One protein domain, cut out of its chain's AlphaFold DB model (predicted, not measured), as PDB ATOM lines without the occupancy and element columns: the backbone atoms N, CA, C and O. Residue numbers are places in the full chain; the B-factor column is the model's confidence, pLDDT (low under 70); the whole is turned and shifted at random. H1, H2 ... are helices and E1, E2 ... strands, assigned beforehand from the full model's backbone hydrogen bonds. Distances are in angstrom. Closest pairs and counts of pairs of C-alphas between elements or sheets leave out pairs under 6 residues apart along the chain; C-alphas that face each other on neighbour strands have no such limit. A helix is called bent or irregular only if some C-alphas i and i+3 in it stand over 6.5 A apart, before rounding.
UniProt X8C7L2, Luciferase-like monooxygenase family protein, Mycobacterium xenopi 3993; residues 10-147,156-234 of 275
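This is residues 10 to 147 and 156 to 234 of the 275 residues of the protein "Luciferase-like monooxygenase family protein" of Mycobacterium xenopi 3993 (UniProt X8C7L2). A short row of strands, E1, E2 and E3, runs through the middle, and four helices, H1, H2, H3 and H5, each touching the next, curve past it. The parallel strand pair E6 and E7 is near E3 and has H6 over one face, the small hairpin E4 and E5 is at one end of the long axis beyond H5, and H7 makes an arm at the other end, where residues 216 to 222 stick out. The 217 printed residues have seven named helices and seven named strands, in the order H1 E1 H2 E2 H3 E3 H4 H5 E4 E5 E6 H6 E7 H7, and the class is mixed, helices and strands. The sheets E1 E2 and E6 E7 are parallel and E4 E5 is antiparallel. The whole is compact, with a radius of gyration of the C-alphas of 18.5 A and spans of 61 by 41 by 40 A.

E1, residues 30 to 33, and E2, residues 57 to 60, are parallel neighbours at 24 degrees, with N 31 and O 57 2.9 A apart, within hydrogen-bond range. H2, residues 42 to 50, lies between them in the chain in a strand-helix-strand unit, two parallel neighbour strands joined through a helix, with a right-handed crossover. The closest C-alphas of H2 and E2 are those of Ala 42 and Thr 60, 6.2 A apart. H1, residues 10 to 25, touches H2 with residues 16 to 20 alone, at a steep tilt of 56 degrees, the same way; Leu 17 and Met 49 have the closest C-alphas, 5.9 A. H3, residues 70 to 83, touches H2 at a shallow tilt of 11 degrees, the same way, with C-alphas 47 and 80 closest at 5.5 A. With residues 70 to 74 alone, H3 touches H5, residues 111 to 127, at a steep tilt of 51 degrees, the same way; the closest C-alphas are those of Ala 74 and Leu 122, 6.0 A apart. E3, residues 91 to 93, pairs with no named strand, but short parallel pairings join residues 63 to 64 with 92 to 93 of E3, and 91 to 92 of E3 with 162 to 163. E6, residues 175 to 178, and E7, residues 205 to 208, are parallel at 13 degrees, with N 207 and O 176 within hydrogen-bond range at 2.8 A. They form a second such right-handed unit with H6, residues 181 to 197. E4, residues 130 to 132, and E5, residues 140 to 142, form an antiparallel hairpin at 156 degrees, with N 142 and O 130 within hydrogen-bond range at 2.8 A; C-alphas 124 of H5 and 132 of E4 are their closest, 6.3 A apart. H4, residues 97 to 103, and H7, residues 217 to 234, touch no helix. Every O i to N i+4 pair is within hydrogen-bond range in H2, H3 and H5; the counts are 11 of 12 in H1, 2 of 3 in H4, 10 of 14 in H7, and 5 of 13 in H6, where 3 of 14 O i to N i+3 pairs are.

H1 starts at C-alpha 10, (367.632, 190.192, 308.884), and is 23.4 A long; H3 is 19.9 A and H5 23.8 A. H6, 24.2 A, is irregular, with C-alphas 186 and 189 7.3 A apart, and has a kink of 36 degrees near residue 188. H7, 25.8 A, is irregular, with C-alphas 218 and 221 8.2 A apart, has a kink of 33 degrees near residue 224, and ends at C-alpha 234, (347.659, 175.767, 309.727).

The two farthest C-alphas, of Ser 139 and Ser 218, are 62.3 A apart. Residues 148 to 155 are not printed, and C-alphas 147 and 156 are 15.6 A apart across the cut. Of the links that are printed whole, none is long. The mean pLDDT of the printed part is 74.6; it is under 70 at residues 128 to 147, 156 to 204 and 232 to 234.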
ATOM      1  N   ALA A  10     366.814 189.425 309.827       72.44
ATOM      2  CA  ALA A  10     367.632 190.192 308.884       72.44
ATOM      3  C   ALA A  10     367.445 189.696 307.439       72.44
ATOM      4  O   ALA A  10     367.196 190.481 306.520       72.44
ATOM      5  N   ARG A  11     367.475 188.373 307.240       79.00
ATOM      6  CA  ARG A  11     367.190 187.747 305.935       79.00
ATOM      7  C   ARG A  11     365.749 187.988 305.499       79.00
ATOM      8  O   ARG A  11     365.480 188.127 304.306       79.00
ATOM      9  N   LYS A  12     364.834 188.071 306.462       82.38
ATOM     10  CA  LYS A  12     363.418 188.306 306.204       82.38
ATOM     11  C   LYS A  12     363.145 189.686 305.614       82.38
ATOM     12  O   LYS A  12     362.342 189.774 304.695       82.38
ATOM     13  N   VAL A  13     363.842 190.739 306.051       88.06
ATOM     14  CA  VAL A  13     363.697 192.075 305.437       88.06
ATOM     15  C   VAL A  13     364.125 192.049 303.972       88.06
ATOM     16  O   VAL A  13     363.366 192.483 303.112       88.06
ATOM     17  N   ALA A  14     365.303 191.498 303.666       89.81
ATOM     18  CA  ALA A  14     365.782 191.409 302.285       89.81
ATOM     19  C   ALA A  14     364.795 190.637 301.393       89.81
ATOM     20  O   ALA A  14     364.481 191.072 300.286       89.81
ATOM     21  N   LYS A  15     364.247 189.531 301.905       89.56
ATOM     22  CA  LYS A  15     363.234 188.745 301.201       89.56
ATOM     23  C   LYS A  15     361.907 189.490 301.026       89.56
ATOM     24  O   LYS A  15     361.366 189.475 299.928       89.56
ATOM     25  N   LEU A  16     361.403 190.153 302.065       92.06
ATOM     26  CA  LEU A  16     360.192 190.979 302.009       92.06
ATOM     27  C   LEU A  16     360.297 192.033 300.900       92.06
ATOM     28  O   LEU A  16     359.348 192.220 300.139       92.06
ATOM     29  N   LEU A  17     361.451 192.701 300.803       94.69
ATOM     30  CA  LEU A  17     361.710 193.708 299.776       94.69
ATOM     31  C   LEU A  17     361.806 193.088 298.372       94.69
ATOM     32  O   LEU A  17     361.168 193.584 297.449       94.69
ATOM     33  N   ALA A  18     362.515 191.968 298.220       94.88
ATOM     34  CA  ALA A  18     362.602 191.266 296.940       94.88
ATOM     35  C   ALA A  18     361.232 190.749 296.459       94.88
ATOM     36  O   ALA A  18     360.898 190.857 295.280       94.88
ATOM     37  N   ASP A  19     360.409 190.218 297.368       94.94
ATOM     38  CA  ASP A  19     359.081 189.698 297.042       94.94
ATOM     39  C   ASP A  19     358.126 190.811 296.584       94.94
ATOM     40  O   ASP A  19     357.311 190.578 295.688       94.94
ATOM     41  N   ILE A  20     358.200 192.012 297.178       97.44
ATOM     42  CA  ILE A  20     357.336 193.122 296.759       97.44
ATOM     43  C   ILE A  20     357.786 193.730 295.425       97.44
ATOM     44  O   ILE A  20     356.935 194.030 294.588       97.44
ATOM     45  N   GLU A  21     359.097 193.853 295.199       98.12
ATOM     46  CA  GLU A  21     359.659 194.294 293.916       98.12
ATOM     47  C   GLU A  21     359.240 193.323 292.802       98.12
ATOM     48  O   GLU A  21     358.716 193.740 291.767       98.12
ATOM     49  N   TRP A  22     359.359 192.016 293.057       97.44
ATOM     50  CA  TRP A  22     358.886 190.985 292.138       97.44
ATOM     51  C   TRP A  22     357.375 191.070 291.898       97.44
ATOM     52  O   TRP A  22     356.934 191.007 290.753       97.44
ATOM     53  N   ALA A  23     356.569 191.232 292.952       97.12
ATOM     54  CA  ALA A  23     355.115 191.309 292.833       97.12
ATOM     55  C   ALA A  23     354.667 192.495 291.964       97.12
ATOM     56  O   ALA A  23     353.757 192.349 291.144       97.12
ATOM     57  N   GLU A  24     355.305 193.659 292.126       97.75
ATOM     58  CA  GLU A  24     355.035 194.828 291.291       97.75
ATOM     59  C   GLU A  24     355.471 194.605 289.839       97.75
ATOM     60  O   GLU A  24     354.672 194.867 288.934       97.75
ATOM     61  N   ALA A  25     356.679 194.070 289.619       98.12
ATOM     62  CA  ALA A  25     357.216 193.770 288.289       98.12
ATOM     63  C   ALA A  25     356.390 192.711 287.537       98.12
ATOM     64  O   ALA A  25     356.207 192.806 286.326       98.12
ATOM     65  N   ALA A  26     355.825 191.740 288.258       97.12
ATOM     66  CA  ALA A  26     354.904 190.739 287.724       97.12
ATOM     67  C   ALA A  26     353.506 191.306 287.399       97.12
ATOM     68  O   ALA A  26     352.642 190.575 286.915       97.12
ATOM     69  N   GLY A  27     353.254 192.590 287.676       96.94
ATOM     70  CA  GLY A  27     352.000 193.260 287.343       96.94
ATOM     71  C   GLY A  27     350.860 193.024 288.337       96.94
ATOM     72  O   GLY A  27     349.723 193.371 288.030       96.94
ATOM     73  N   LEU A  28     351.116 192.488 289.538       95.56
ATOM     74  CA  LEU A  28     350.057 192.269 290.532       95.56
ATOM     75  C   LEU A  28     349.446 193.596 291.005       95.56
ATOM     76  O   LEU A  28     350.154 194.577 291.219       95.56
ATOM     77  N   ASP A  29     348.128 193.638 291.198       93.81
ATOM     78  CA  ASP A  29     347.427 194.871 291.595       93.81
ATOM     79  C   ASP A  29     347.600 195.228 293.073       93.81
ATOM     80  O   ASP A  29     347.540 196.397 293.455       93.81
ATOM     81  N   SER A  30     347.775 194.216 293.927       92.88
ATOM     82  CA  SER A  30     347.904 194.416 295.369       92.88
ATOM     83  C   SER A  30     348.739 193.331 296.037       92.88
ATOM     84  O   SER A  30     348.647 192.152 295.685       92.88
ATOM     85  N   ALA A  31     349.495 193.726 297.055       94.50
ATOM     86  CA  ALA A  31     350.221 192.845 297.954       94.50
ATOM     87  C   ALA A  31     349.692 193.012 299.381       94.50
ATOM     88  O   ALA A  31     349.358 194.114 299.804       94.50
ATOM     89  N   TRP A  32     349.604 191.909 300.123       92.06
ATOM     90  CA  TRP A  32     349.014 191.886 301.462       92.06
ATOM     91  C   TRP A  32     349.954 191.204 302.448       92.06
ATOM     92  O   TRP A  32     350.465 190.126 302.129       92.06
ATOM     93  N   ILE A  33     350.133 191.793 303.630       90.62
ATOM     94  CA  ILE A  33     350.947 191.232 304.714       90.62
ATOM     95  C   ILE A  33     350.100 190.974 305.973       90.62
ATOM     96  O   ILE A  33     349.328 191.850 306.380       90.62
ATOM     97  N   PRO A  34     350.174 189.777 306.584       88.12
ATOM     98  CA  PRO A  34     349.503 189.502 307.847       88.12
ATOM     99  C   PRO A  34     350.288 190.072 309.033       88.12
ATOM    100  O   PRO A  34     351.490 190.283 308.942       88.12
ATOM    101  N   GLN A  35     349.614 190.261 310.169       86.44
ATOM    102  CA  GLN A  35     350.287 190.503 311.444       86.44
ATOM    103  C   GLN A  35     350.240 189.230 312.282       86.44
ATOM    104  O   GLN A  35     349.179 188.819 312.757       86.44
ATOM    105  N   VAL A  36     351.397 188.595 312.431       83.19
ATOM    106  CA  VAL A  36     351.574 187.397 313.252       83.19
ATOM    107  C   VAL A  36     352.281 187.821 314.546       83.19
ATOM    108  O   VAL A  36     353.215 188.610 314.462       83.19
ATOM    109  N   PRO A  37     351.860 187.352 315.740       80.19
ATOM    110  CA  PRO A  37     352.392 187.861 317.012       80.19
ATOM    111  C   PRO A  37     353.913 187.775 317.163       80.19
ATOM    112  O   PRO A  37     354.521 188.666 317.743       80.19
ATOM    113  N   ASN A  38     354.522 186.725 316.610       78.62
ATOM    114  CA  ASN A  38     355.959 186.467 316.707       78.62
ATOM    115  C   ASN A  38     356.688 186.876 315.416       78.62
ATOM    116  O   ASN A  38     357.604 186.185 314.975       78.62
ATOM    117  N   ASP A  39     356.214 187.932 314.760       82.12
ATOM    118  CA  ASP A  39     356.675 188.347 313.441       82.12
ATOM    119  C   ASP A  39     356.682 189.876 313.300       82.12
ATOM    120  O   ASP A  39     356.336 190.604 314.230       82.12
ATOM    121  N   PHE A  40     357.091 190.368 312.132       82.94
ATOM    122  CA  PHE A  40     357.108 191.789 311.815       82.94
ATOM    123  C   PHE A  40     355.740 192.446 312.009       82.94
ATOM    124  O   PHE A  40     354.694 191.922 311.611       82.94
ATOM    125  N   ASP A  41     355.773 193.665 312.548       91.38
ATOM    126  CA  ASP A  41     354.616 194.545 312.522       91.38
ATOM    127  C   ASP A  41     354.196 194.831 311.072       91.38
ATOM    128  O   ASP A  41     355.013 195.197 310.218       91.38
ATOM    129  N   ALA A  42     352.903 194.666 310.793       92.44
ATOM    130  CA  ALA A  42     352.375 194.753 309.438       92.44
ATOM    131  C   ALA A  42     352.478 196.171 308.855       92.44
ATOM    132  O   ALA A  42     352.732 196.316 307.660       92.44
ATOM    133  N   LEU A  43     352.303 197.221 309.665       95.25
ATOM    134  CA  LEU A  43     352.410 198.601 309.186       95.25
ATOM    135  C   LEU A  43     353.865 199.000 308.955       95.25
ATOM    136  O   LEU A  43     354.155 199.647 307.949       95.25
ATOM    137  N   THR A  44     354.785 198.562 309.818       95.44
ATOM    138  CA  THR A  44     356.227 198.718 309.592       95.44
ATOM    139  C   THR A  44     356.658 198.037 308.296       95.44
ATOM    140  O   THR A  44     357.337 198.645 307.472       95.44
ATOM    141  N   ALA A  45     356.224 196.800 308.062       94.69
ATOM    142  CA  ALA A  45     356.542 196.090 306.833       94.69
ATOM    143  C   ALA A  45     355.953 196.769 305.586       94.69
ATOM    144  O   ALA A  45     356.639 196.881 304.571       94.69
ATOM    145  N   VAL A  46     354.716 197.281 305.653       96.12
ATOM    146  CA  VAL A  46     354.141 198.072 304.552       96.12
ATOM    147  C   VAL A  46     354.945 199.346 304.299       96.12
ATOM    148  O   VAL A  46     355.188 199.671 303.139       96.12
ATOM    149  N   ALA A  47     355.399 200.040 305.344       96.88
ATOM    150  CA  ALA A  47     356.245 201.221 305.187       96.88
ATOM    151  C   ALA A  47     357.559 200.894 304.457       96.88
ATOM    152  O   ALA A  47     357.965 201.644 303.575       96.88
ATOM    153  N   LEU A  48     358.189 199.755 304.766       96.06
ATOM    154  CA  LEU A  48     359.390 199.287 304.064       96.06
ATOM    155  C   LEU A  48     359.089 198.949 302.597       96.06
ATOM    156  O   LEU A  48     359.767 199.445 301.699       96.06
ATOM    157  N   MET A  49     358.036 198.169 302.343       96.62
ATOM    158  CA  MET A  49     357.597 197.800 300.991       96.62
ATOM    159  C   MET A  49     357.256 199.020 300.121       96.62
ATOM    160  O   MET A  49     357.537 199.038 298.921       96.62
ATOM    161  N   ALA A  50     356.682 200.062 300.724       96.81
ATOM    162  CA  ALA A  50     356.353 201.314 300.052       96.81
ATOM    163  C   ALA A  50     357.577 202.018 299.459       96.81
ATOM    164  O   ALA A  50     357.447 202.643 298.411       96.81
ATOM    165  N   THR A  51     358.756 201.878 300.076       96.75
ATOM    166  CA  THR A  51     360.000 202.492 299.574       96.75
ATOM    167  C   THR A  51     360.552 201.818 298.319       96.75
ATOM    168  O   THR A  51     361.393 202.397 297.638       96.75
ATOM    169  N   ARG A  52     360.096 200.598 298.012       97.56
ATOM    170  CA  ARG A  52     360.578 199.786 296.885       97.56
ATOM    171  C   ARG A  52     359.598 199.683 295.728       97.56
ATOM    172  O   ARG A  52     359.870 198.985 294.762       97.56
ATOM    173  N   THR A  53     358.454 200.352 295.831       97.75
ATOM    174  CA  THR A  53     357.393 200.253 294.830       97.75
ATOM    175  C   THR A  53     356.725 201.586 294.568       97.75
ATOM    176  O   THR A  53     356.806 202.492 295.394       97.75
ATOM    177  N   SER A  54     356.014 201.705 293.447       97.12
ATOM    178  CA  SER A  54     355.394 202.973 293.025       97.12
ATOM    179  C   SER A  54     353.915 202.877 292.639       97.12
ATOM    180  O   SER A  54     353.198 203.873 292.731       97.12
ATOM    181  N   ARG A  55     353.425 201.691 292.264       96.56
ATOM    182  CA  ARG A  55     352.077 201.449 291.728       96.56
ATOM    183  C   ARG A  55     351.264 200.493 292.593       96.56
ATOM    184  O   ARG A  55     350.098 200.777 292.861       96.56
ATOM    185  N   ILE A  56     351.844 199.362 292.995       97.12
ATOM    186  CA  ILE A  56     351.115 198.270 293.653       97.12
ATOM    187  C   ILE A  56     350.450 198.752 294.951       97.12
ATOM    188  O   ILE A  56     351.057 199.486 295.738       97.12
ATOM    189  N   GLU A  57     349.192 198.359 295.173       95.50
ATOM    190  CA  GLU A  57     348.489 198.629 296.431       95.50
ATOM    191  C   GLU A  57     349.063 197.758 297.556       95.50
ATOM    192  O   GLU A  57     349.293 196.562 297.375       95.50
ATOM    193  N   LEU A  58     349.257 198.340 298.740       95.19
ATOM    194  CA  LEU A  58     349.862 197.667 299.887       95.19
ATOM    195  C   LEU A  58     348.831 197.504 300.998       95.19
ATOM    196  O   LEU A  58     348.334 198.489 301.541       95.19
ATOM    197  N   GLY A  59     348.496 196.261 301.337       90.75
ATOM    198  CA  GLY A  59     347.434 195.930 302.275       90.75
ATOM    199  C   GLY A  59     347.895 195.191 303.528       90.75
ATOM    200  O   GLY A  59     348.857 194.424 303.505       90.75
ATOM    201  N   THR A  60     347.162 195.366 304.625       91.44
ATOM    202  CA  THR A  60     347.337 194.576 305.860       91.44
ATOM    203  C   THR A  60     346.239 193.516 305.993       91.44
ATOM    204  O   THR A  60     345.082 193.774 305.665       91.44
ATOM    205  N   ALA A  61     346.564 192.309 306.466       86.88
ATOM    206  CA  ALA A  61     345.640 191.165 306.494       86.88
ATOM    207  C   ALA A  61     345.750 190.306 307.775       86.88
ATOM    208  O   ALA A  61     346.187 189.162 307.733       86.88
ATOM    209  N   VAL A  62     345.360 190.786 308.952       84.75
ATOM    210  CA  VAL A  62     344.867 192.128 309.307       84.75
ATOM    211  C   VAL A  62     345.666 192.640 310.507       84.75
ATOM    212  O   VAL A  62     346.237 191.839 311.241       84.75
ATOM    213  N   VAL A  63     345.668 193.954 310.737       90.56
ATOM    214  CA  VAL A  63     346.178 194.530 311.991       90.56
ATOM    215  C   VAL A  63     345.194 194.204 313.130       90.56
ATOM    216  O   VAL A  63     343.993 194.482 312.982       90.56
ATOM    217  N   PRO A  64     345.647 193.621 314.259       90.38
ATOM    218  CA  PRO A  64     344.783 193.248 315.366       90.38
ATOM    219  C   PRO A  64     344.354 194.488 316.156       90.38
ATOM    220  O   PRO A  64     345.177 195.280 316.614       90.38
ATOM    221  N   LEU A  65     343.045 194.653 316.339       89.88
ATOM    222  CA  LEU A  65     342.487 195.848 316.979       89.88
ATOM    223  C   LEU A  65     342.728 195.896 318.492       89.88
ATOM    224  O   LEU A  65     342.892 196.971 319.053       89.88
ATOM    225  N   GLN A  66     342.725 194.744 319.165       89.94
ATOM    226  CA  GLN A  66     342.788 194.683 320.628       89.94
ATOM    227  C   GLN A  66     344.160 195.065 321.194       89.94
ATOM    228  O   GLN A  66     344.241 195.452 322.352       89.94
ATOM    229  N   ALA A  67     345.223 194.975 320.391       89.12
ATOM    230  CA  ALA A  67     346.594 195.184 320.850       89.12
ATOM    231  C   ALA A  67     346.993 196.667 320.978       89.12
ATOM    232  O   ALA A  67     348.081 196.959 321.465       89.12
ATOM    233  N   GLN A  68     346.159 197.610 320.522       90.25
ATOM    234  CA  GLN A  68     346.535 199.026 320.478       90.25
ATOM    235  C   GLN A  68     345.345 199.983 320.486       90.25
ATOM    236  O   GLN A  68     344.256 199.678 319.998       90.25
ATOM    237  N   HIS A  69     345.578 201.198 320.980       92.12
ATOM    238  CA  HIS A  69     344.571 202.255 321.019       92.12
ATOM    239  C   HIS A  69     344.200 202.748 319.600       92.12
ATOM    240  O   HIS A  69     345.100 202.960 318.781       92.12
ATOM    241  N   PRO A  70     342.914 203.029 319.294       88.25
ATOM    242  CA  PRO A  70     342.471 203.445 317.956       88.25
ATOM    243  C   PRO A  70     343.166 204.681 317.399       88.25
ATOM    244  O   PRO A  70     343.387 204.775 316.196       88.25
ATOM    245  N   ILE A  71     343.567 205.612 318.262       86.44
ATOM    246  CA  ILE A  71     344.302 206.810 317.834       86.44
ATOM    247  C   ILE A  71     345.762 206.521 317.512       86.44
ATOM    248  O   ILE A  71     346.302 207.140 316.596       86.44
ATOM    249  N   ALA A  72     346.387 205.564 318.198       91.00
ATOM    250  CA  ALA A  72     347.727 205.123 317.832       91.00
ATOM    251  C   ALA A  72     347.701 204.488 316.434       91.00
ATOM    252  O   ALA A  72     348.447 204.923 315.556       91.00
ATOM    253  N   LEU A  73     346.741 203.586 316.190       92.38
ATOM    254  CA  LEU A  73     346.562 202.962 314.882       92.38
ATOM    255  C   LEU A  73     346.230 203.984 313.787       92.38
ATOM    256  O   LEU A  73     346.805 203.930 312.702       92.38
ATOM    257  N   ALA A  74     345.344 204.948 314.053       86.88
ATOM    258  CA  ALA A  74     345.026 205.997 313.084       86.88
ATOM    259  C   ALA A  74     346.274 206.795 312.675       86.88
ATOM    260  O   ALA A  74     346.497 207.016 311.485       86.88
ATOM    261  N   ARG A  75     347.109 207.187 313.646       88.56
ATOM    262  CA  ARG A  75     348.371 207.900 313.395       88.56
ATOM    263  C   ARG A  75     349.322 207.079 312.537       88.56
ATOM    264  O   ARG A  75     349.782 207.570 311.512       88.56
ATOM    265  N   GLN A  76     349.583 205.836 312.937       94.44
ATOM    266  CA  GLN A  76     350.477 204.939 312.205       94.44
ATOM    267  C   GLN A  76     349.978 204.723 310.773       94.44
ATOM    268  O   GLN A  76     350.739 204.882 309.824       94.44
ATOM    269  N   ALA A  77     348.683 204.445 310.599       91.44
ATOM    270  CA  ALA A  77     348.088 204.246 309.286       91.44
ATOM    271  C   ALA A  77     348.203 205.492 308.396       91.44
ATOM    272  O   ALA A  77     348.521 205.356 307.219       91.44
ATOM    273  N   LEU A  78     347.983 206.698 308.929       87.31
ATOM    274  CA  LEU A  78     348.132 207.943 308.166       87.31
ATOM    275  C   LEU A  78     349.586 208.184 307.738       87.31
ATOM    276  O   LEU A  78     349.824 208.524 306.580       87.31
ATOM    277  N   SER A  79     350.553 207.952 308.631       90.31
ATOM    278  CA  SER A  79     351.982 208.044 308.303       90.31
ATOM    279  C   SER A  79     352.376 207.058 307.203       90.31
ATOM    280  O   SER A  79     353.019 207.441 306.227       90.31
ATOM    281  N   VAL A  80     351.944 205.801 307.315       94.56
ATOM    282  CA  VAL A  80     352.234 204.769 306.312       94.56
ATOM    283  C   VAL A  80     351.507 205.048 304.996       94.56
ATOM    284  O   VAL A  80     352.086 204.861 303.933       94.56
ATOM    285  N   HIS A  81     350.271 205.549 305.033       91.31
ATOM    286  CA  HIS A  81     349.537 205.949 303.830       91.31
ATOM    287  C   HIS A  81     350.265 207.061 303.068       91.31
ATOM    288  O   HIS A  81     350.355 206.993 301.844       91.31
ATOM    289  N   ALA A  82     350.821 208.044 303.784       87.44
ATOM    290  CA  ALA A  82     351.636 209.097 303.190       87.44
ATOM    291  C   ALA A  82     352.933 208.537 302.584       87.44
ATOM    292  O   ALA A  82     353.213 208.795 301.415       87.44
ATOM    293  N   ALA A  83     353.671 207.707 303.329       89.56
ATOM    294  CA  ALA A  83     354.887 207.050 302.835       89.56
ATOM    295  C   ALA A  83     354.620 206.160 301.605       89.56
ATOM    296  O   ALA A  83     355.439 206.077 300.697       89.56
ATOM    297  N   ALA A  84     353.442 205.540 301.540       91.75
ATOM    298  CA  ALA A  84     352.996 204.732 300.413       91.75
ATOM    299  C   ALA A  84     352.445 205.551 299.235       91.75
ATOM    300  O   ALA A  84     351.944 204.956 298.283       91.75
ATOM    301  N   GLY A  85     352.471 206.887 299.270       90.38
ATOM    302  CA  GLY A  85     351.899 207.715 298.202       90.38
ATOM    303  C   GLY A  85     350.397 207.474 298.005       90.38
ATOM    304  O   GLY A  85     349.898 207.478 296.885       90.38
ATOM    305  N   GLY A  86     349.673 207.182 299.087       86.94
ATOM    306  CA  GLY A  86     348.238 206.902 299.060       86.94
ATOM    307  C   GLY A  86     347.853 205.447 298.764       86.94
ATOM    308  O   GLY A  86     346.664 205.135 298.687       86.94
ATOM    309  N   ARG A  87     348.824 204.533 298.632       94.44
ATOM    310  CA  ARG A  87     348.595 203.128 298.235       94.44
ATOM    311  C   ARG A  87     348.250 202.171 299.386       94.44
ATOM    312  O   ARG A  87     348.105 200.976 299.149       94.44
ATOM    313  N   LEU A  88     348.113 202.660 300.623       92.19
ATOM    314  CA  LEU A  88     347.762 201.814 301.776       92.19
ATOM    315  C   LEU A  88     346.282 201.388 301.758       92.19
ATOM    316  O   LEU A  88     345.384 202.229 301.846       92.19
ATOM    317  N   ALA A  89     346.043 200.076 301.792       87.69
ATOM    318  CA  ALA A  89     344.769 199.437 302.112       87.69
ATOM    319  C   ALA A  89     344.792 198.851 303.540       87.69
ATOM    320  O   ALA A  89     345.240 197.731 303.780       87.69
ATOM    321  N   LEU A  90     344.288 199.610 304.514       90.06
ATOM    322  CA  LEU A  90     344.312 199.218 305.925       90.06
ATOM    323  C   LEU A  90     343.271 198.120 306.241       90.06
ATOM    324  O   LEU A  90     342.114 198.407 306.545       90.06
ATOM    325  N   GLY A  91     343.669 196.851 306.234       88.19
ATOM    326  CA  GLY A  91     342.864 195.764 306.793       88.19
ATOM    327  C   GLY A  91     343.052 195.638 308.304       88.19
ATOM    328  O   GLY A  91     344.176 195.527 308.801       88.19
ATOM    329  N   VAL A  92     341.939 195.633 309.033       87.81
ATOM    330  CA  VAL A  92     341.878 195.588 310.500       87.81
ATOM    331  C   VAL A  92     340.855 194.562 310.953       87.81
ATOM    332  O   VAL A  92     339.840 194.347 310.302       87.81
ATOM    333  N   GLY A  93     341.073 193.934 312.097       85.25
ATOM    334  CA  GLY A  93     340.082 192.999 312.605       85.25
ATOM    335  C   GLY A  93     340.398 192.478 313.992       85.25
ATOM    336  O   GLY A  93     341.455 192.773 314.555       85.25
ATOM    337  N   PRO A  94     339.465 191.714 314.574       83.81
ATOM    338  CA  PRO A  94     339.735 191.027 315.818       83.81
ATOM    339  C   PRO A  94     340.804 189.951 315.594       83.81
ATOM    340  O   PRO A  94     340.722 189.175 314.642       83.81
ATOM    341  N   SER A  95     341.770 189.868 316.506       85.38
ATOM    342  CA  SER A  95     342.664 188.706 316.566       85.38
ATOM    343  C   SER A  95     341.948 187.483 317.163       85.38
ATOM    344  O   SER A  95     340.772 187.544 317.549       85.38
ATOM    345  N   HIS A  96     342.658 186.362 317.257       82.94
ATOM    346  CA  HIS A  96     342.178 185.159 317.928       82.94
ATOM    347  C   HIS A  96     342.176 185.340 319.450       82.94
ATOM    348  O   HIS A  96     343.070 185.972 320.007       82.94
ATOM    349  N   HIS A  97     341.181 184.751 320.121       84.25
ATOM    350  CA  HIS A  97     341.015 184.869 321.572       84.25
ATOM    351  C   HIS A  97     342.263 184.444 322.353       84.25
ATOM    352  O   HIS A  97     342.635 185.140 323.285       84.25
ATOM    353  N   TRP A  98     342.937 183.364 321.949       85.44
ATOM    354  CA  TRP A  98     344.129 182.868 322.638       85.44
ATOM    355  C   TRP A  98     345.334 183.804 322.485       85.44
ATOM    356  O   TRP A  98     346.118 183.957 323.412       85.44
ATOM    357  N   ILE A  99     345.450 184.518 321.359       87.75
ATOM    358  CA  ILE A  99     346.475 185.559 321.200       87.75
ATOM    359  C   ILE A  99     346.176 186.712 322.162       87.75
ATOM    360  O   ILE A  99     347.045 187.162 322.893       87.75
ATOM    361  N   ILE A 100     344.937 187.205 322.174       89.88
ATOM    362  CA  ILE A 100     344.600 188.395 322.964       89.88
ATOM    363  C   ILE A 100     344.595 188.097 324.462       89.88
ATOM    364  O   ILE A 100     345.228 188.814 325.226       89.88
ATOM    365  N   ARG A 101     343.895 187.045 324.881       91.19
ATOM    366  CA  ARG A 101     343.710 186.719 326.294       91.19
ATOM    367  C   ARG A 101     344.903 185.967 326.863       91.19
ATOM    368  O   ARG A 101     345.424 186.376 327.890       91.19
ATOM    369  N   ASP A 102     345.324 184.889 326.207       90.75
ATOM    370  CA  ASP A 102     346.265 183.943 326.816       90.75
ATOM    371  C   ASP A 102     347.725 184.390 326.613       90.75
ATOM    372  O   ASP A 102     348.541 184.229 327.513       90.75
ATOM    373  N   MET A 103     348.057 185.002 325.468       90.38
ATOM    374  CA  MET A 103     349.410 185.507 325.180       90.38
ATOM    375  C   MET A 103     349.617 186.968 325.606       90.38
ATOM    376  O   MET A 103     350.654 187.284 326.179       90.38
ATOM    377  N   LEU A 104     348.668 187.866 325.316       90.06
ATOM    378  CA  LEU A 104     348.817 189.301 325.615       90.06
ATOM    379  C   LEU A 104     348.189 189.729 326.952       90.06
ATOM    380  O   LEU A 104     348.385 190.868 327.367       90.06
ATOM    381  N   GLY A 105     347.421 188.859 327.619       92.69
ATOM    382  CA  GLY A 105     346.768 189.182 328.894       92.69
ATOM    383  C   GLY A 105     345.647 190.223 328.787       92.69
ATOM    384  O   GLY A 105     345.295 190.858 329.779       92.69
ATOM    385  N   LEU A 106     345.092 190.440 327.591       92.38
ATOM    386  CA  LEU A 106     344.098 191.478 327.319       92.38
ATOM    387  C   LEU A 106     342.659 190.923 327.324       92.38
ATOM    388  O   LEU A 106     342.429 189.772 326.937       92.38
ATOM    389  N   PRO A 107     341.647 191.741 327.675       90.06
ATOM    390  CA  PRO A 107     340.248 191.330 327.595       90.06
ATOM    391  C   PRO A 107     339.826 190.965 326.163       90.06
ATOM    392  O   PRO A 107     340.059 191.714 325.212       90.06
ATOM    393  N   TYR A 108     339.133 189.832 326.009       88.75
ATOM    394  CA  TYR A 108     338.565 189.392 324.730       88.75
ATOM    395  C   TYR A 108     337.038 189.299 324.802       88.75
ATOM    396  O   TYR A 108     336.438 188.226 324.722       88.75
ATOM    397  N   GLU A 109     336.391 190.450 324.954       87.19
ATOM    398  CA  GLU A 109     334.944 190.533 325.122       87.19
ATOM    399  C   GLU A 109     334.260 191.115 323.890       87.19
ATOM    400  O   GLU A 109     334.682 192.125 323.327       87.19
ATOM    401  N   ARG A 110     333.153 190.482 323.477       84.75
ATOM    402  CA  ARG A 110     332.256 190.973 322.416       84.75
ATOM    403  C   ARG A 110     333.026 191.518 321.191       84.75
ATOM    404  O   ARG A 110     332.753 192.648 320.773       84.75
ATOM    405  N   PRO A 111     333.925 190.740 320.552       81.06
ATOM    406  CA  PRO A 111     334.867 191.241 319.542       81.06
ATOM    407  C   PRO A 111     334.185 191.985 318.390       81.06
ATOM    408  O   PRO A 111     334.664 193.017 317.946       81.06
ATOM    409  N   ALA A 112     333.000 191.546 317.956       79.38
ATOM    410  CA  ALA A 112     332.249 192.242 316.911       79.38
ATOM    411  C   ALA A 112     331.702 193.619 317.337       79.38
ATOM    412  O   ALA A 112     331.475 194.469 316.479       79.38
ATOM    413  N   ALA A 113     331.397 193.823 318.622       80.50
ATOM    414  CA  ALA A 113     331.007 195.131 319.148       80.50
ATOM    415  C   ALA A 113     332.235 196.027 319.307       80.50
ATOM    416  O   ALA A 113     332.219 197.135 318.783       80.50
ATOM    417  N   PHE A 114     333.310 195.495 319.895       84.94
ATOM    418  CA  PHE A 114     334.595 196.182 320.011       84.94
ATOM    419  C   PHE A 114     335.091 196.697 318.654       84.94
ATOM    420  O   PHE A 114     335.390 197.877 318.508       84.94
ATOM    421  N   THR A 115     335.083 195.846 317.621       82.81
ATOM    422  CA  THR A 115     335.470 196.236 316.261       82.81
ATOM    423  C   THR A 115     334.618 197.379 315.711       82.81
ATOM    424  O   THR A 115     335.158 198.265 315.059       82.81
ATOM    425  N   ARG A 116     333.301 197.401 315.959       81.12
ATOM    426  CA  ARG A 116     332.445 198.502 315.479       81.12
ATOM    427  C   ARG A 116     332.811 199.822 316.144       81.12
ATOM    428  O   ARG A 116     333.028 200.793 315.431       81.12
ATOM    429  N   ASP A 117     332.929 199.818 317.467       84.50
ATOM    430  CA  ASP A 117     333.254 201.020 318.237       84.50
ATOM    431  C   ASP A 117     334.643 201.556 317.838       84.50
ATOM    432  O   ASP A 117     334.830 202.759 317.663       84.50
ATOM    433  N   TYR A 118     335.603 200.659 317.589       86.62
ATOM    434  CA  TYR A 118     336.938 201.001 317.095       86.62
ATOM    435  C   TYR A 118     336.901 201.621 315.691       86.62
ATOM    436  O   TYR A 118     337.550 202.637 315.429       86.62
ATOM    437  N   LEU A 119     336.131 201.028 314.773       81.88
ATOM    438  CA  LEU A 119     335.972 201.535 313.410       81.88
ATOM    439  C   LEU A 119     335.289 202.906 313.378       81.88
ATOM    440  O   LEU A 119     335.623 203.707 312.509       81.88
ATOM    441  N   ASP A 120     334.381 203.202 314.309       81.81
ATOM    442  CA  ASP A 120     333.771 204.531 314.426       81.81
ATOM    443  C   ASP A 120     334.816 205.595 314.817       81.81
ATOM    444  O   ASP A 120     334.812 206.698 314.262       81.81
ATOM    445  N   VAL A 121     335.779 205.251 315.684       83.06
ATOM    446  CA  VAL A 121     336.914 206.136 316.010       83.06
ATOM    447  C   VAL A 121     337.834 206.331 314.805       83.06
ATOM    448  O   VAL A 121     338.172 207.468 314.479       83.06
ATOM    449  N   LEU A 122     338.212 205.252 314.109       82.50
ATOM    450  CA  LEU A 122     339.062 205.345 312.914       82.50
ATOM    451  C   LEU A 122     338.392 206.155 311.798       82.50
ATOM    452  O   LEU A 122     339.031 206.996 311.173       82.50
ATOM    453  N   ALA A 123     337.096 205.942 311.569       78.75
ATOM    454  CA  ALA A 123     336.339 206.681 310.567       78.75
ATOM    455  C   ALA A 123     336.296 208.181 310.879       78.75
ATOM    456  O   ALA A 123     336.408 208.992 309.962       78.75
ATOM    457  N   ALA A 124     336.161 208.551 312.155       79.25
ATOM    458  CA  ALA A 124     336.258 209.944 312.566       79.25
ATOM    459  C   ALA A 124     337.678 210.492 312.353       79.25
ATOM    460  O   ALA A 124     337.829 211.554 311.755       79.25
ATOM    461  N   ALA A 125     338.715 209.749 312.757       80.38
ATOM    462  CA  ALA A 125     340.115 210.154 312.599       80.38
ATOM    463  C   ALA A 125     340.507 210.395 311.132       80.38
ATOM    464  O   ALA A 125     341.210 211.357 310.830       80.38
ATOM    465  N   PHE A 126     340.013 209.566 310.210       79.31
ATOM    466  CA  PHE A 126     340.260 209.715 308.771       79.31
ATOM    467  C   PHE A 126     339.322 210.720 308.084       79.31
ATOM    468  O   PHE A 126     339.559 211.097 306.938       79.31
ATOM    469  N   GLY A 127     338.245 211.137 308.754       71.56
ATOM    470  CA  GLY A 127     337.234 212.047 308.214       71.56
ATOM    471  C   GLY A 127     337.624 213.527 308.242       71.56
ATOM    472  O   GLY A 127     336.967 214.329 307.582       71.56
ATOM    473  N   GLY A 128     338.688 213.889 308.966       66.00
ATOM    474  CA  GLY A 128     339.119 215.275 309.159       66.00
ATOM    475  C   GLY A 128     338.777 215.823 310.554       66.00
ATOM    476  O   GLY A 128     338.447 215.053 311.454       66.00
ATOM    477  N   PRO A 129     338.903 217.146 310.771       62.03
ATOM    478  CA  PRO A 129     338.714 217.759 312.086       62.03
ATOM    479  C   PRO A 129     337.291 217.544 312.619       62.03
ATOM    480  O   PRO A 129     336.323 217.740 311.885       62.03
ATOM    481  N   GLY A 130     337.151 217.193 313.897       59.72
ATOM    482  CA  GLY A 130     335.844 216.977 314.520       59.72
ATOM    483  C   GLY A 130     335.919 216.334 315.904       59.72
ATOM    484  O   GLY A 130     336.974 215.893 316.353       59.72
ATOM    485  N   ARG A 131     334.786 216.269 316.605       58.88
ATOM    486  CA  ARG A 131     334.662 215.495 317.849       58.88
ATOM    487  C   ARG A 131     334.044 214.140 317.544       58.88
ATOM    488  O   ARG A 131     333.084 214.058 316.780       58.88
ATOM    489  N   SER A 132     334.580 213.095 318.160       61.22
ATOM    490  CA  SER A 132     333.979 211.764 318.142       61.22
ATOM    491  C   SER A 132     333.876 211.248 319.565       61.22
ATOM    492  O   SER A 132     334.786 211.427 320.373       61.22
ATOM    493  N   THR A 133     332.748 210.625 319.874       58.84
ATOM    494  CA  THR A 133     332.529 209.934 321.137       58.84
ATOM    495  C   THR A 133     332.312 208.463 320.817       58.84
ATOM    496  O   THR A 133     331.442 208.094 320.029       58.84
ATOM    497  N   SER A 134     333.139 207.602 321.399       64.75
ATOM    498  CA  SER A 134     332.943 206.155 321.359       64.75
ATOM    499  C   SER A 134     333.100 205.590 322.763       64.75
ATOM    500  O   SER A 134     333.655 206.243 323.645       64.75
ATOM    501  N   LYS A 135     332.641 204.355 322.987       63.56
ATOM    502  CA  LYS A 135     332.858 203.682 324.278       63.56
ATOM    503  C   LYS A 135     334.344 203.516 324.596       63.56
ATOM    504  O   LYS A 135     334.733 203.627 325.750       63.56
ATOM    505  N   THR A 136     335.157 203.280 323.568       59.56
ATOM    506  CA  THR A 136     336.614 203.133 323.676       59.56
ATOM    507  C   THR A 136     337.315 204.477 323.878       59.56
ATOM    508  O   THR A 136     338.407 204.525 324.432       59.56
ATOM    509  N   THR A 137     336.720 205.582 323.420       59.59
ATOM    510  CA  THR A 137     337.304 206.925 323.528       59.59
ATOM    511  C   THR A 137     336.190 207.953 323.785       59.59
ATOM    512  O   THR A 137     335.666 208.551 322.840       59.59
ATOM    513  N   PRO A 138     335.780 208.145 325.056       54.38
ATOM    514  CA  PRO A 138     334.594 208.935 325.395       54.38
ATOM    515  C   PRO A 138     334.746 210.442 325.147       54.38
ATOM    516  O   PRO A 138     333.746 211.134 324.977       54.38
ATOM    517  N   SER A 139     335.975 210.956 325.074       57.69
ATOM    518  CA  SER A 139     336.265 212.375 324.849       57.69
ATOM    519  C   SER A 139     337.392 212.567 323.829       57.69
ATOM    520  O   SER A 139     338.472 213.057 324.147       57.69
ATOM    521  N   LEU A 140     337.156 212.192 322.568       55.78
ATOM    522  CA  LEU A 140     338.126 212.444 321.505       55.78
ATOM    523  C   LEU A 140     337.819 213.751 320.760       55.78
ATOM    524  O   LEU A 140     336.821 213.868 320.046       55.78
ATOM    525  N   SER A 141     338.733 214.716 320.866       52.91
ATOM    526  CA  SER A 141     338.778 215.886 319.985       52.91
ATOM    527  C   SER A 141     339.857 215.679 318.927       52.91
ATOM    528  O   SER A 141     341.046 215.664 319.235       52.91
ATOM    529  N   ILE A 142     339.444 215.499 317.674       56.75
ATOM    530  CA  ILE A 142     340.339 215.363 316.527       56.75
ATOM    531  C   ILE A 142     340.598 216.777 316.013       56.75
ATOM    532  O   ILE A 142     339.837 217.321 315.211       56.75
ATOM    533  N   THR A 143     341.669 217.397 316.499       51.59
ATOM    534  CA  THR A 143     342.209 218.609 315.874       51.59
ATOM    535  C   THR A 143     342.743 218.238 314.490       51.59
ATOM    536  O   THR A 143     343.155 217.100 314.264       51.59
ATOM    537  N   ARG A 144     342.703 219.172 313.531       45.88
ATOM    538  CA  ARG A 144     343.219 218.952 312.172       45.88
ATOM    539  C   ARG A 144     344.624 218.339 312.233       45.88
ATOM    540  O   ARG A 144     345.551 218.986 312.703       45.88
ATOM    541  N   TRP A 145     344.780 217.121 311.717       51.25
ATOM    542  CA  TRP A 145     346.088 216.492 311.538       51.25
ATOM    543  C   TRP A 145     346.749 217.135 310.315       51.25
ATOM    544  O   TRP A 145     346.583 216.676 309.186       51.25
ATOM    545  N   THR A 146     347.408 218.276 310.518       39.97
ATOM    546  CA  THR A 146     348.222 218.925 309.486       39.97
ATOM    547  C   THR A 146     349.551 218.195 309.384       39.97
ATOM    548  O   THR A 146     350.357 218.242 310.312       39.97
ATOM    549  N   TRP A 147     349.779 217.514 308.265       42.22
ATOM    550  CA  TRP A 147     351.101 216.995 307.931       42.22
ATOM    551  C   TRP A 147     352.011 218.150 307.465       42.22
ATOM    552  O   TRP A 147     351.531 219.009 306.712       42.22
ATOM    553  N   ARG A 156     340.468 211.642 299.422       25.80
ATOM    554  CA  ARG A 156     340.634 211.076 298.063       25.80
ATOM    555  C   ARG A 156     341.312 209.706 298.016       25.80
ATOM    556  O   ARG A 156     341.020 208.937 297.109       25.80
ATOM    557  N   GLY A 157     342.100 209.345 299.027       29.95
ATOM    558  CA  GLY A 157     342.607 207.987 299.233       29.95
ATOM    559  C   GLY A 157     342.022 207.427 300.519       29.95
ATOM    560  O   GLY A 157     342.599 207.601 301.583       29.95
ATOM    561  N   ARG A 158     340.827 206.827 300.474       34.81
ATOM    562  CA  ARG A 158     340.260 206.179 301.669       34.81
ATOM    563  C   ARG A 158     341.285 205.151 302.150       34.81
ATOM    564  O   ARG A 158     341.561 204.208 301.412       34.81
ATOM    565  N   ALA A 159     341.807 205.289 303.369       36.16
ATOM    566  CA  ALA A 159     342.344 204.146 304.094       36.16
ATOM    567  C   ALA A 159     341.167 203.174 304.261       36.16
ATOM    568  O   ALA A 159     340.332 203.317 305.156       36.16
ATOM    569  N   ARG A 160     341.001 202.285 303.278       47.78
ATOM    570  CA  ARG A 160     339.839 201.408 303.159       47.78
ATOM    571  C   ARG A 160     339.927 200.381 304.272       47.78
ATOM    572  O   ARG A 160     340.682 199.422 304.153       47.78
ATOM    573  N   THR A 161     339.156 200.585 305.334       41.41
ATOM    574  CA  THR A 161     339.072 199.626 306.429       41.41
ATOM    575  C   THR A 161     338.392 198.352 305.936       41.41
ATOM    576  O   THR A 161     337.221 198.351 305.534       41.41
ATOM    577  N   CYS A 162     339.155 197.261 305.928       42.94
ATOM    578  CA  CYS A 162     338.637 195.932 305.629       42.94
ATOM    579  C   CYS A 162     338.515 195.139 306.928       42.94
ATOM    580  O   CYS A 162     339.525 194.920 307.581       42.94
ATOM    581  N   ASP A 163     337.294 194.732 307.288       38.84
ATOM    582  CA  ASP A 163     336.987 194.008 308.532       38.84
ATOM    583  C   ASP A 163     336.861 192.499 308.276       38.84
ATOM    584  O   ASP A 163     336.149 192.074 307.357       38.84
ATOM    585  N   ALA A 164     337.511 191.687 309.109       42.47
ATOM    586  CA  ALA A 164     337.365 190.236 309.137       42.47
ATOM    587  C   ALA A 164     336.335 189.831 310.215       42.47
ATOM    588  O   ALA A 164     336.666 189.696 311.390       42.47
ATOM    589  N   GLY A 165     335.059 189.607 309.848       35.28
ATOM    590  CA  GLY A 165     334.080 189.111 310.832       35.28
ATOM    591  C   GLY A 165     332.611 188.931 310.389       35.28
ATOM    592  O   GLY A 165     332.128 189.612 309.475       35.28
ATOM    593  N   PRO A 166     331.841 188.048 311.072       32.72
ATOM    594  CA  PRO A 166     330.530 187.525 310.646       32.72
ATOM    595  C   PRO A 166     329.297 188.441 310.858       32.72
ATOM    596  O   PRO A 166     328.165 187.975 310.739       32.72
ATOM    597  N   GLY A 167     329.452 189.729 311.173       33.56
ATOM    598  CA  GLY A 167     328.329 190.584 311.594       33.56
ATOM    599  C   GLY A 167     327.280 190.899 310.509       33.56
ATOM    600  O   GLY A 167     327.574 191.598 309.544       33.56
ATOM    601  N   ARG A 168     326.016 190.494 310.732       31.97
ATOM    602  CA  ARG A 168     324.830 190.755 309.872       31.97
ATOM    603  C   ARG A 168     324.339 192.221 309.838       31.97
ATOM    604  O   ARG A 168     323.328 192.512 309.210       31.97
ATOM    605  N   ARG A 169     325.019 193.169 310.498       31.66
ATOM    606  CA  ARG A 169     324.664 194.608 310.514       31.66
ATOM    607  C   ARG A 169     325.916 195.488 310.487       31.66
ATOM    608  O   ARG A 169     326.230 196.189 311.443       31.66
ATOM    609  N   ALA A 170     326.652 195.432 309.387       35.53
ATOM    610  CA  ALA A 170     327.861 196.216 309.174       35.53
ATOM    611  C   ALA A 170     327.536 197.531 308.444       35.53
ATOM    612  O   ALA A 170     327.479 197.595 307.218       35.53
ATOM    613  N   ARG A 171     327.257 198.592 309.205       35.03
ATOM    614  CA  ARG A 171     326.719 199.859 308.677       35.03
ATOM    615  C   ARG A 171     327.752 200.722 307.911       35.03
ATOM    616  O   ARG A 171     327.341 201.643 307.205       35.03
ATOM    617  N   ARG A 172     329.065 200.440 307.999       39.59
ATOM    618  CA  ARG A 172     330.162 201.275 307.441       39.59
ATOM    619  C   ARG A 172     331.455 200.479 307.104       39.59
ATOM    620  O   ARG A 172     332.467 200.677 307.752       39.59
ATOM    621  N   ARG A 173     331.439 199.543 306.143       45.88
ATOM    622  CA  ARG A 173     332.649 198.797 305.694       45.88
ATOM    623  C   ARG A 173     333.107 199.152 304.278       45.88
ATOM    624  O   ARG A 173     332.281 199.120 303.375       45.88
ATOM    625  N   ASP A 174     334.387 199.404 304.047       36.31
ATOM    626  CA  ASP A 174     334.888 199.643 302.682       36.31
ATOM    627  C   ASP A 174     335.436 198.361 302.021       36.31
ATOM    628  O   ASP A 174     335.438 198.264 300.791       36.31
ATOM    629  N   GLY A 175     335.739 197.324 302.819       35.12
ATOM    630  CA  GLY A 175     335.959 195.966 302.322       35.12
ATOM    631  C   GLY A 175     335.910 194.843 303.366       35.12
ATOM    632  O   GLY A 175     335.622 195.073 304.543       35.12
ATOM    633  N   VAL A 176     336.139 193.605 302.923       40.00
ATOM    634  CA  VAL A 176     336.234 192.391 303.761       40.00
ATOM    635  C   VAL A 176     337.463 191.603 303.324       40.00
ATOM    636  O   VAL A 176     337.605 191.362 302.129       40.00
ATOM    637  N   VAL A 177     338.301 191.183 304.278       42.84
ATOM    638  CA  VAL A 177     339.353 190.173 304.074       42.84
ATOM    639  C   VAL A 177     338.854 188.865 304.695       42.84
ATOM    640  O   VAL A 177     338.666 188.795 305.908       42.84
ATOM    641  N   ASP A 178     338.570 187.847 303.879       44.25
ATOM    642  CA  ASP A 178     338.099 186.530 304.352       44.25
ATOM    643  C   ASP A 178     338.898 185.403 303.672       44.25
ATOM    644  O   ASP A 178     339.032 185.366 302.449       44.25
ATOM    645  N   GLY A 179     339.445 184.482 304.468       39.19
ATOM    646  CA  GLY A 179     340.221 183.327 303.996       39.19
ATOM    647  C   GLY A 179     339.377 182.098 303.625       39.19
ATOM    648  O   GLY A 179     339.928 181.048 303.307       39.19
ATOM    649  N   ARG A 180     338.037 182.168 303.706       43.03
ATOM    650  CA  ARG A 180     337.146 181.002 303.537       43.03
ATOM    651  C   ARG A 180     336.441 180.978 302.174       43.03
ATOM    652  O   ARG A 180     335.395 181.607 301.993       43.03
ATOM    653  N   ARG A 181     336.927 180.145 301.242       36.97
ATOM    654  CA  ARG A 181     336.360 179.947 299.882       36.97
ATOM    655  C   ARG A 181     334.852 179.613 299.884       36.97
ATOM    656  O   ARG A 181     334.096 180.171 299.091       36.97
ATOM    657  N   ALA A 182     334.387 178.774 300.816       34.00
ATOM    658  CA  ALA A 182     332.973 178.389 300.941       34.00
ATOM    659  C   ALA A 182     332.059 179.506 301.496       34.00
ATOM    660  O   ALA A 182     330.856 179.537 301.223       34.00
ATOM    661  N   ARG A 183     332.619 180.455 302.257       40.75
ATOM    662  CA  ARG A 183     331.865 181.505 302.964       40.75
ATOM    663  C   ARG A 183     331.653 182.758 302.111       40.75
ATOM    664  O   ARG A 183     330.594 183.384 302.196       40.75
ATOM    665  N   LEU A 184     332.610 183.051 301.229       43.50
ATOM    666  CA  LEU A 184     332.525 184.106 300.213       43.50
ATOM    667  C   LEU A 184     331.280 183.960 299.326       43.50
ATOM    668  O   LEU A 184     330.545 184.932 299.152       43.50
ATOM    669  N   ARG A 185     330.997 182.740 298.838       40.00
ATOM    670  CA  ARG A 185     329.847 182.467 297.950       40.00
ATOM    671  C   ARG A 185     328.493 182.484 298.667       40.00
ATOM    672  O   ARG A 185     327.510 182.887 298.058       40.00
ATOM    673  N   ARG A 186     328.417 182.047 299.932       38.53
ATOM    674  CA  ARG A 186     327.129 181.804 300.620       38.53
ATOM    675  C   ARG A 186     326.680 182.902 301.592       38.53
ATOM    676  O   ARG A 186     325.484 183.021 301.821       38.53
ATOM    677  N   ALA A 187     327.589 183.687 302.184       43.25
ATOM    678  CA  ALA A 187     327.237 184.532 303.338       43.25
ATOM    679  C   ALA A 187     327.631 186.014 303.223       43.25
ATOM    680  O   ALA A 187     326.919 186.869 303.747       43.25
ATOM    681  N   CYS A 188     328.747 186.339 302.564       42.97
ATOM    682  CA  CYS A 188     329.282 187.705 302.579       42.97
ATOM    683  C   CYS A 188     328.761 188.574 301.423       42.97
ATOM    684  O   CYS A 188     328.376 189.709 301.671       42.97
ATOM    685  N   GLY A 189     328.687 188.060 300.191       47.56
ATOM    686  CA  GLY A 189     328.275 188.853 299.019       47.56
ATOM    687  C   GLY A 189     326.820 189.360 299.063       47.56
ATOM    688  O   GLY A 189     326.601 190.572 299.016       47.56
ATOM    689  N   PRO A 190     325.810 188.478 299.195       46.81
ATOM    690  CA  PRO A 190     324.401 188.875 299.084       46.81
ATOM    691  C   PRO A 190     323.933 189.803 300.218       46.81
ATOM    692  O   PRO A 190     323.358 190.861 299.961       46.81
ATOM    693  N   ALA A 191     324.254 189.464 301.473       47.16
ATOM    694  CA  ALA A 191     323.808 190.217 302.650       47.16
ATOM    695  C   ALA A 191     324.426 191.627 302.744       47.16
ATOM    696  O   ALA A 191     323.776 192.555 303.229       47.16
ATOM    697  N   HIS A 192     325.663 191.819 302.265       47.84
ATOM    698  CA  HIS A 192     326.310 193.139 302.253       47.84
ATOM    699  C   HIS A 192     325.798 194.034 301.124       47.84
ATOM    700  O   HIS A 192     325.612 195.237 301.320       47.84
ATOM    701  N   ASN A 193     325.552 193.443 299.951       51.94
ATOM    702  CA  ASN A 193     325.087 194.172 298.776       51.94
ATOM    703  C   ASN A 193     323.639 194.647 298.942       51.94
ATOM    704  O   ASN A 193     323.320 195.775 298.567       51.94
ATOM    705  N   GLN A 194     322.778 193.842 299.571       49.12
ATOM    706  CA  GLN A 194     321.363 194.173 299.749       49.12
ATOM    707  C   GLN A 194     321.150 195.385 300.673       49.12
ATOM    708  O   GLN A 194     320.434 196.315 300.310       49.12
ATOM    709  N   GLY A 195     321.847 195.455 301.814       49.00
ATOM    710  CA  GLY A 195     321.725 196.586 302.747       49.00
ATOM    711  C   GLY A 195     322.317 197.915 302.245       49.00
ATOM    712  O   GLY A 195     321.976 198.974 302.772       49.00
ATOM    713  N   ARG A 196     323.208 197.879 301.241       52.25
ATOM    714  CA  ARG A 196     323.850 199.071 300.648       52.25
ATOM    715  C   ARG A 196     323.137 199.602 299.418       52.25
ATOM    716  O   ARG A 196     323.018 200.819 299.291       52.25
ATOM    717  N   ARG A 197     322.615 198.709 298.571       52.62
ATOM    718  CA  ARG A 197     321.758 199.074 297.433       52.62
ATOM    719  C   ARG A 197     320.525 199.847 297.896       52.62
ATOM    720  O   ARG A 197     320.219 200.883 297.329       52.62
ATOM    721  N   GLN A 198     319.923 199.435 299.014       51.16
ATOM    722  CA  GLN A 198     318.815 200.153 299.663       51.16
ATOM    723  C   GLN A 198     319.172 201.572 300.154       51.16
ATOM    724  O   GLN A 198     318.290 202.313 300.565       51.16
ATOM    725  N   ARG A 199     320.456 201.955 300.164       51.97
ATOM    726  CA  ARG A 199     320.955 203.242 300.680       51.97
ATOM    727  C   ARG A 199     321.776 204.025 299.648       51.97
ATOM    728  O   ARG A 199     322.532 204.909 300.042       51.97
ATOM    729  N   GLY A 200     321.713 203.650 298.366       48.84
ATOM    730  CA  GLY A 200     322.446 204.324 297.286       48.84
ATOM    731  C   GLY A 200     323.976 204.282 297.417       48.84
ATOM    732  O   GLY A 200     324.660 205.143 296.874       48.84
ATOM    733  N   ARG A 201     324.541 203.321 298.165       58.28
ATOM    734  CA  ARG A 201     325.998 203.201 298.362       58.28
ATOM    735  C   ARG A 201     326.615 202.154 297.431       58.28
ATOM    736  O   ARG A 201     326.009 201.093 297.255       58.28
ATOM    737  N   PRO A 202     327.842 202.382 296.919       52.25
ATOM    738  CA  PRO A 202     328.539 201.395 296.104       52.25
ATOM    739  C   PRO A 202     328.825 200.110 296.893       52.25
ATOM    740  O   PRO A 202     328.974 200.112 298.127       52.25
ATOM    741  N   ALA A 203     328.886 198.996 296.160       54.66
ATOM    742  CA  ALA A 203     329.237 197.693 296.711       54.66
ATOM    743  C   ALA A 203     330.651 197.731 297.329       54.66
ATOM    744  O   ALA A 203     331.527 198.422 296.806       54.66
ATOM    745  N   PRO A 204     330.885 197.036 298.457       65.31
ATOM    746  CA  PRO A 204     332.209 196.981 299.071       65.31
ATOM    747  C   PRO A 204     333.178 196.179 298.193       65.31
ATOM    748  O   PRO A 204     332.765 195.242 297.503       65.31
ATOM    749  N   ARG A 205     334.479 196.476 298.279       71.06
ATOM    750  CA  ARG A 205     335.508 195.606 297.694       71.06
ATOM    751  C   ARG A 205     335.697 194.389 298.594       71.06
ATOM    752  O   ARG A 205     335.910 194.522 299.794       71.06
ATOM    753  N   ILE A 206     335.629 193.193 298.028       73.50
ATOM    754  CA  ILE A 206     335.857 191.953 298.773       73.50
ATOM    755  C   ILE A 206     337.218 191.404 298.361       73.50
ATOM    756  O   ILE A 206     337.469 191.217 297.173       73.50
ATOM    757  N   VAL A 207     338.083 191.157 299.340       74.94
ATOM    758  CA  VAL A 207     339.408 190.565 299.157       74.94
ATOM    759  C   VAL A 207     339.403 189.189 299.815       74.94
ATOM    760  O   VAL A 207     339.011 189.031 300.970       74.94
ATOM    761  N   ALA A 208     339.810 188.173 299.065       75.75
ATOM    762  CA  ALA A 208     339.837 186.796 299.535       75.75
ATOM    763  C   ALA A 208     341.269 186.270 299.547       75.75
ATOM    764  O   ALA A 208     341.961 186.333 298.533       75.75
ATOM    765  N   GLY A 209     341.696 185.722 300.683       74.88
ATOM    766  CA  GLY A 209     342.957 184.993 300.776       74.88
ATOM    767  C   GLY A 209     342.739 183.537 300.384       74.88
ATOM    768  O   GLY A 209     342.002 182.831 301.067       74.88
ATOM    769  N   ILE A 210     343.362 183.084 299.297       79.62
ATOM    770  CA  ILE A 210     343.335 181.677 298.880       79.62
ATOM    771  C   ILE A 210     344.787 181.205 298.765       79.62
ATOM    772  O   ILE A 210     345.528 181.777 297.964       79.62
ATOM    773  N   PRO A 211     345.218 180.201 299.548       77.62
ATOM    774  CA  PRO A 211     346.524 179.586 299.360       77.62
ATOM    775  C   PRO A 211     346.594 178.934 297.978       77.62
ATOM    776  O   PRO A 211     345.739 178.122 297.625       77.62
ATOM    777  N   VAL A 212     347.606 179.299 297.196       83.50
ATOM    778  CA  VAL A 212     347.864 178.743 295.864       83.50
ATOM    779  C   VAL A 212     349.342 178.388 295.781       83.50
ATOM    780  O   VAL A 212     350.193 179.179 296.185       83.50
ATOM    781  N   CYS A 213     349.645 177.202 295.256       84.75
ATOM    782  CA  CYS A 213     350.995 176.804 294.879       84.75
ATOM    783  C   CYS A 213     351.028 176.659 293.356       84.75
ATOM    784  O   CYS A 213     350.291 175.845 292.802       84.75
ATOM    785  N   LEU A 214     351.831 177.486 292.685       87.00
ATOM    786  CA  LEU A 214     352.049 177.403 291.242       87.00
ATOM    787  C   LEU A 214     353.310 176.580 290.981       87.00
ATOM    788  O   LEU A 214     354.321 176.764 291.657       87.00
ATOM    789  N   CYS A 215     353.239 175.674 290.013       90.69
ATOM    790  CA  CYS A 215     354.348 174.817 289.614       90.69
ATOM    791  C   CYS A 215     354.223 174.445 288.134       90.69
ATOM    792  O   CYS A 215     353.143 174.563 287.549       90.69
ATOM    793  N   ALA A 216     355.326 174.000 287.530       93.19
ATOM    794  CA  ALA A 216     355.271 173.379 286.214       93.19
ATOM    795  C   ALA A 216     354.482 172.061 286.278       93.19
ATOM    796  O   ALA A 216     354.447 171.400 287.318       93.19
ATOM    797  N   ALA A 217     353.901 171.637 285.151       92.75
ATOM    798  CA  ALA A 217     353.124 170.395 285.080       92.75
ATOM    799  C   ALA A 217     353.926 169.156 285.529       92.75
ATOM    800  O   ALA A 217     353.366 168.235 286.114       92.75
ATOM    801  N   SER A 218     355.246 169.159 285.328       96.25
ATOM    802  CA  SER A 218     356.159 168.096 285.764       96.25
ATOM    803  C   SER A 218     356.479 168.101 287.265       96.25
ATOM    804  O   SER A 218     357.145 167.191 287.746       96.25
ATOM    805  N   GLN A 219     356.040 169.111 288.022       95.06
ATOM    806  CA  GLN A 219     356.438 169.338 289.419       95.06
ATOM    807  C   GLN A 219     355.267 169.264 290.408       95.06
ATOM    808  O   GLN A 219     355.407 169.669 291.564       95.06
ATOM    809  N   VAL A 220     354.111 168.755 289.977       94.44
ATOM    810  CA  VAL A 220     352.876 168.754 290.776       94.44
ATOM    811  C   VAL A 220     353.055 168.049 292.122       94.44
ATOM    812  O   VAL A 220     352.592 168.564 293.139       94.44
ATOM    813  N   ASP A 221     353.757 166.917 292.164       91.19
ATOM    814  CA  ASP A 221     353.934 166.166 293.412       91.19
ATOM    815  C   ASP A 221     354.845 166.898 294.403       91.19
ATOM    816  O   ASP A 221     354.481 167.055 295.569       91.19
ATOM    817  N   ALA A 222     355.956 167.467 293.929       90.50
ATOM    818  CA  ALA A 222     356.842 168.292 294.754       90.50
ATOM    819  C   ALA A 222     356.132 169.558 295.273       90.50
ATOM    820  O   ALA A 222     356.300 169.964 296.427       90.50
ATOM    821  N   ALA A 223     355.299 170.184 294.436       88.75
ATOM    822  CA  ALA A 223     354.488 171.331 294.823       88.75
ATOM    823  C   ALA A 223     353.441 170.961 295.880       88.75
ATOM    824  O   ALA A 223     353.264 171.698 296.854       88.75
ATOM    825  N   ARG A 224     352.790 169.800 295.733       86.56
ATOM    826  CA  ARG A 224     351.831 169.272 296.710       86.56
ATOM    827  C   ARG A 224     352.506 168.994 298.048       86.56
ATOM    828  O   ARG A 224     351.994 169.418 299.081       86.56
ATOM    829  N   GLU A 225     353.668 168.350 298.046       86.88
ATOM    830  CA  GLU A 225     354.432 168.078 299.265       86.88
ATOM    831  C   GLU A 225     354.850 169.374 299.975       86.88
ATOM    832  O   GLU A 225     354.667 169.530 301.187       86.88
ATOM    833  N   ARG A 226     355.349 170.359 299.219       83.19
ATOM    834  CA  ARG A 226     355.673 171.684 299.757       83.19
ATOM    835  C   ARG A 226     354.446 172.375 300.345       83.19
ATOM    836  O   ARG A 226     354.539 172.913 301.447       83.19
ATOM    837  N   ALA A 227     353.320 172.371 299.635       83.31
ATOM    838  CA  ALA A 227     352.078 172.969 300.112       83.31
ATOM    839  C   ALA A 227     351.605 172.299 301.408       83.31
ATOM    840  O   ALA A 227     351.301 173.005 302.365       83.31
ATOM    841  N   ASN A 228     351.633 170.967 301.480       81.56
ATOM    842  CA  ASN A 228     351.268 170.213 302.681       81.56
ATOM    843  C   ASN A 228     352.178 170.542 303.867       81.56
ATOM    844  O   ASN A 228     351.696 170.712 304.976       81.56
ATOM    845  N   ARG A 229     353.484 170.696 303.646       80.19
ATOM    846  CA  ARG A 229     354.422 171.082 304.708       80.19
ATOM    847  C   ARG A 229     354.181 172.504 305.217       80.19
ATOM    848  O   ARG A 229     354.186 172.726 306.419       80.19
ATOM    849  N   ILE A 230     353.965 173.464 304.315       73.06
ATOM    850  CA  ILE A 230     353.759 174.875 304.685       73.06
ATOM    851  C   ILE A 230     352.380 175.089 305.324       73.06
ATOM    852  O   ILE A 230     352.241 175.885 306.249       73.06
ATOM    853  N   LEU A 231     351.350 174.409 304.819       70.81
ATOM    854  CA  LEU A 231     349.957 174.632 305.214       70.81
ATOM    855  C   LEU A 231     349.452 173.619 306.243       70.81
ATOM    856  O   LEU A 231     348.473 173.914 306.921       70.81
ATOM    857  N   GLY A 232     350.120 172.477 306.411       62.50
ATOM    858  CA  GLY A 232     349.779 171.466 307.415       62.50
ATOM    859  C   GLY A 232     349.853 172.009 308.841       62.50
ATOM    860  O   GLY A 232     349.017 171.685 309.674       62.50
ATOM    861  N   GLU A 233     350.757 172.952 309.117       52.47
ATOM    862  CA  GLU A 233     350.796 173.641 310.415       52.47
ATOM    863  C   GLU A 233     349.561 174.529 310.663       52.47
ATOM    864  O   GLU A 233     349.194 174.794 311.809       52.47
ATOM    865  N   ALA A 234     348.875 174.972 309.605       50.25
ATOM    866  CA  ALA A 234     347.659 175.767 309.727       50.25
ATOM    867  C   ALA A 234     346.432 174.923 310.137       50.25
ATOM    868  O   ALA A 234     345.419 175.499 310.548       50.25
TER     869      ALA A 234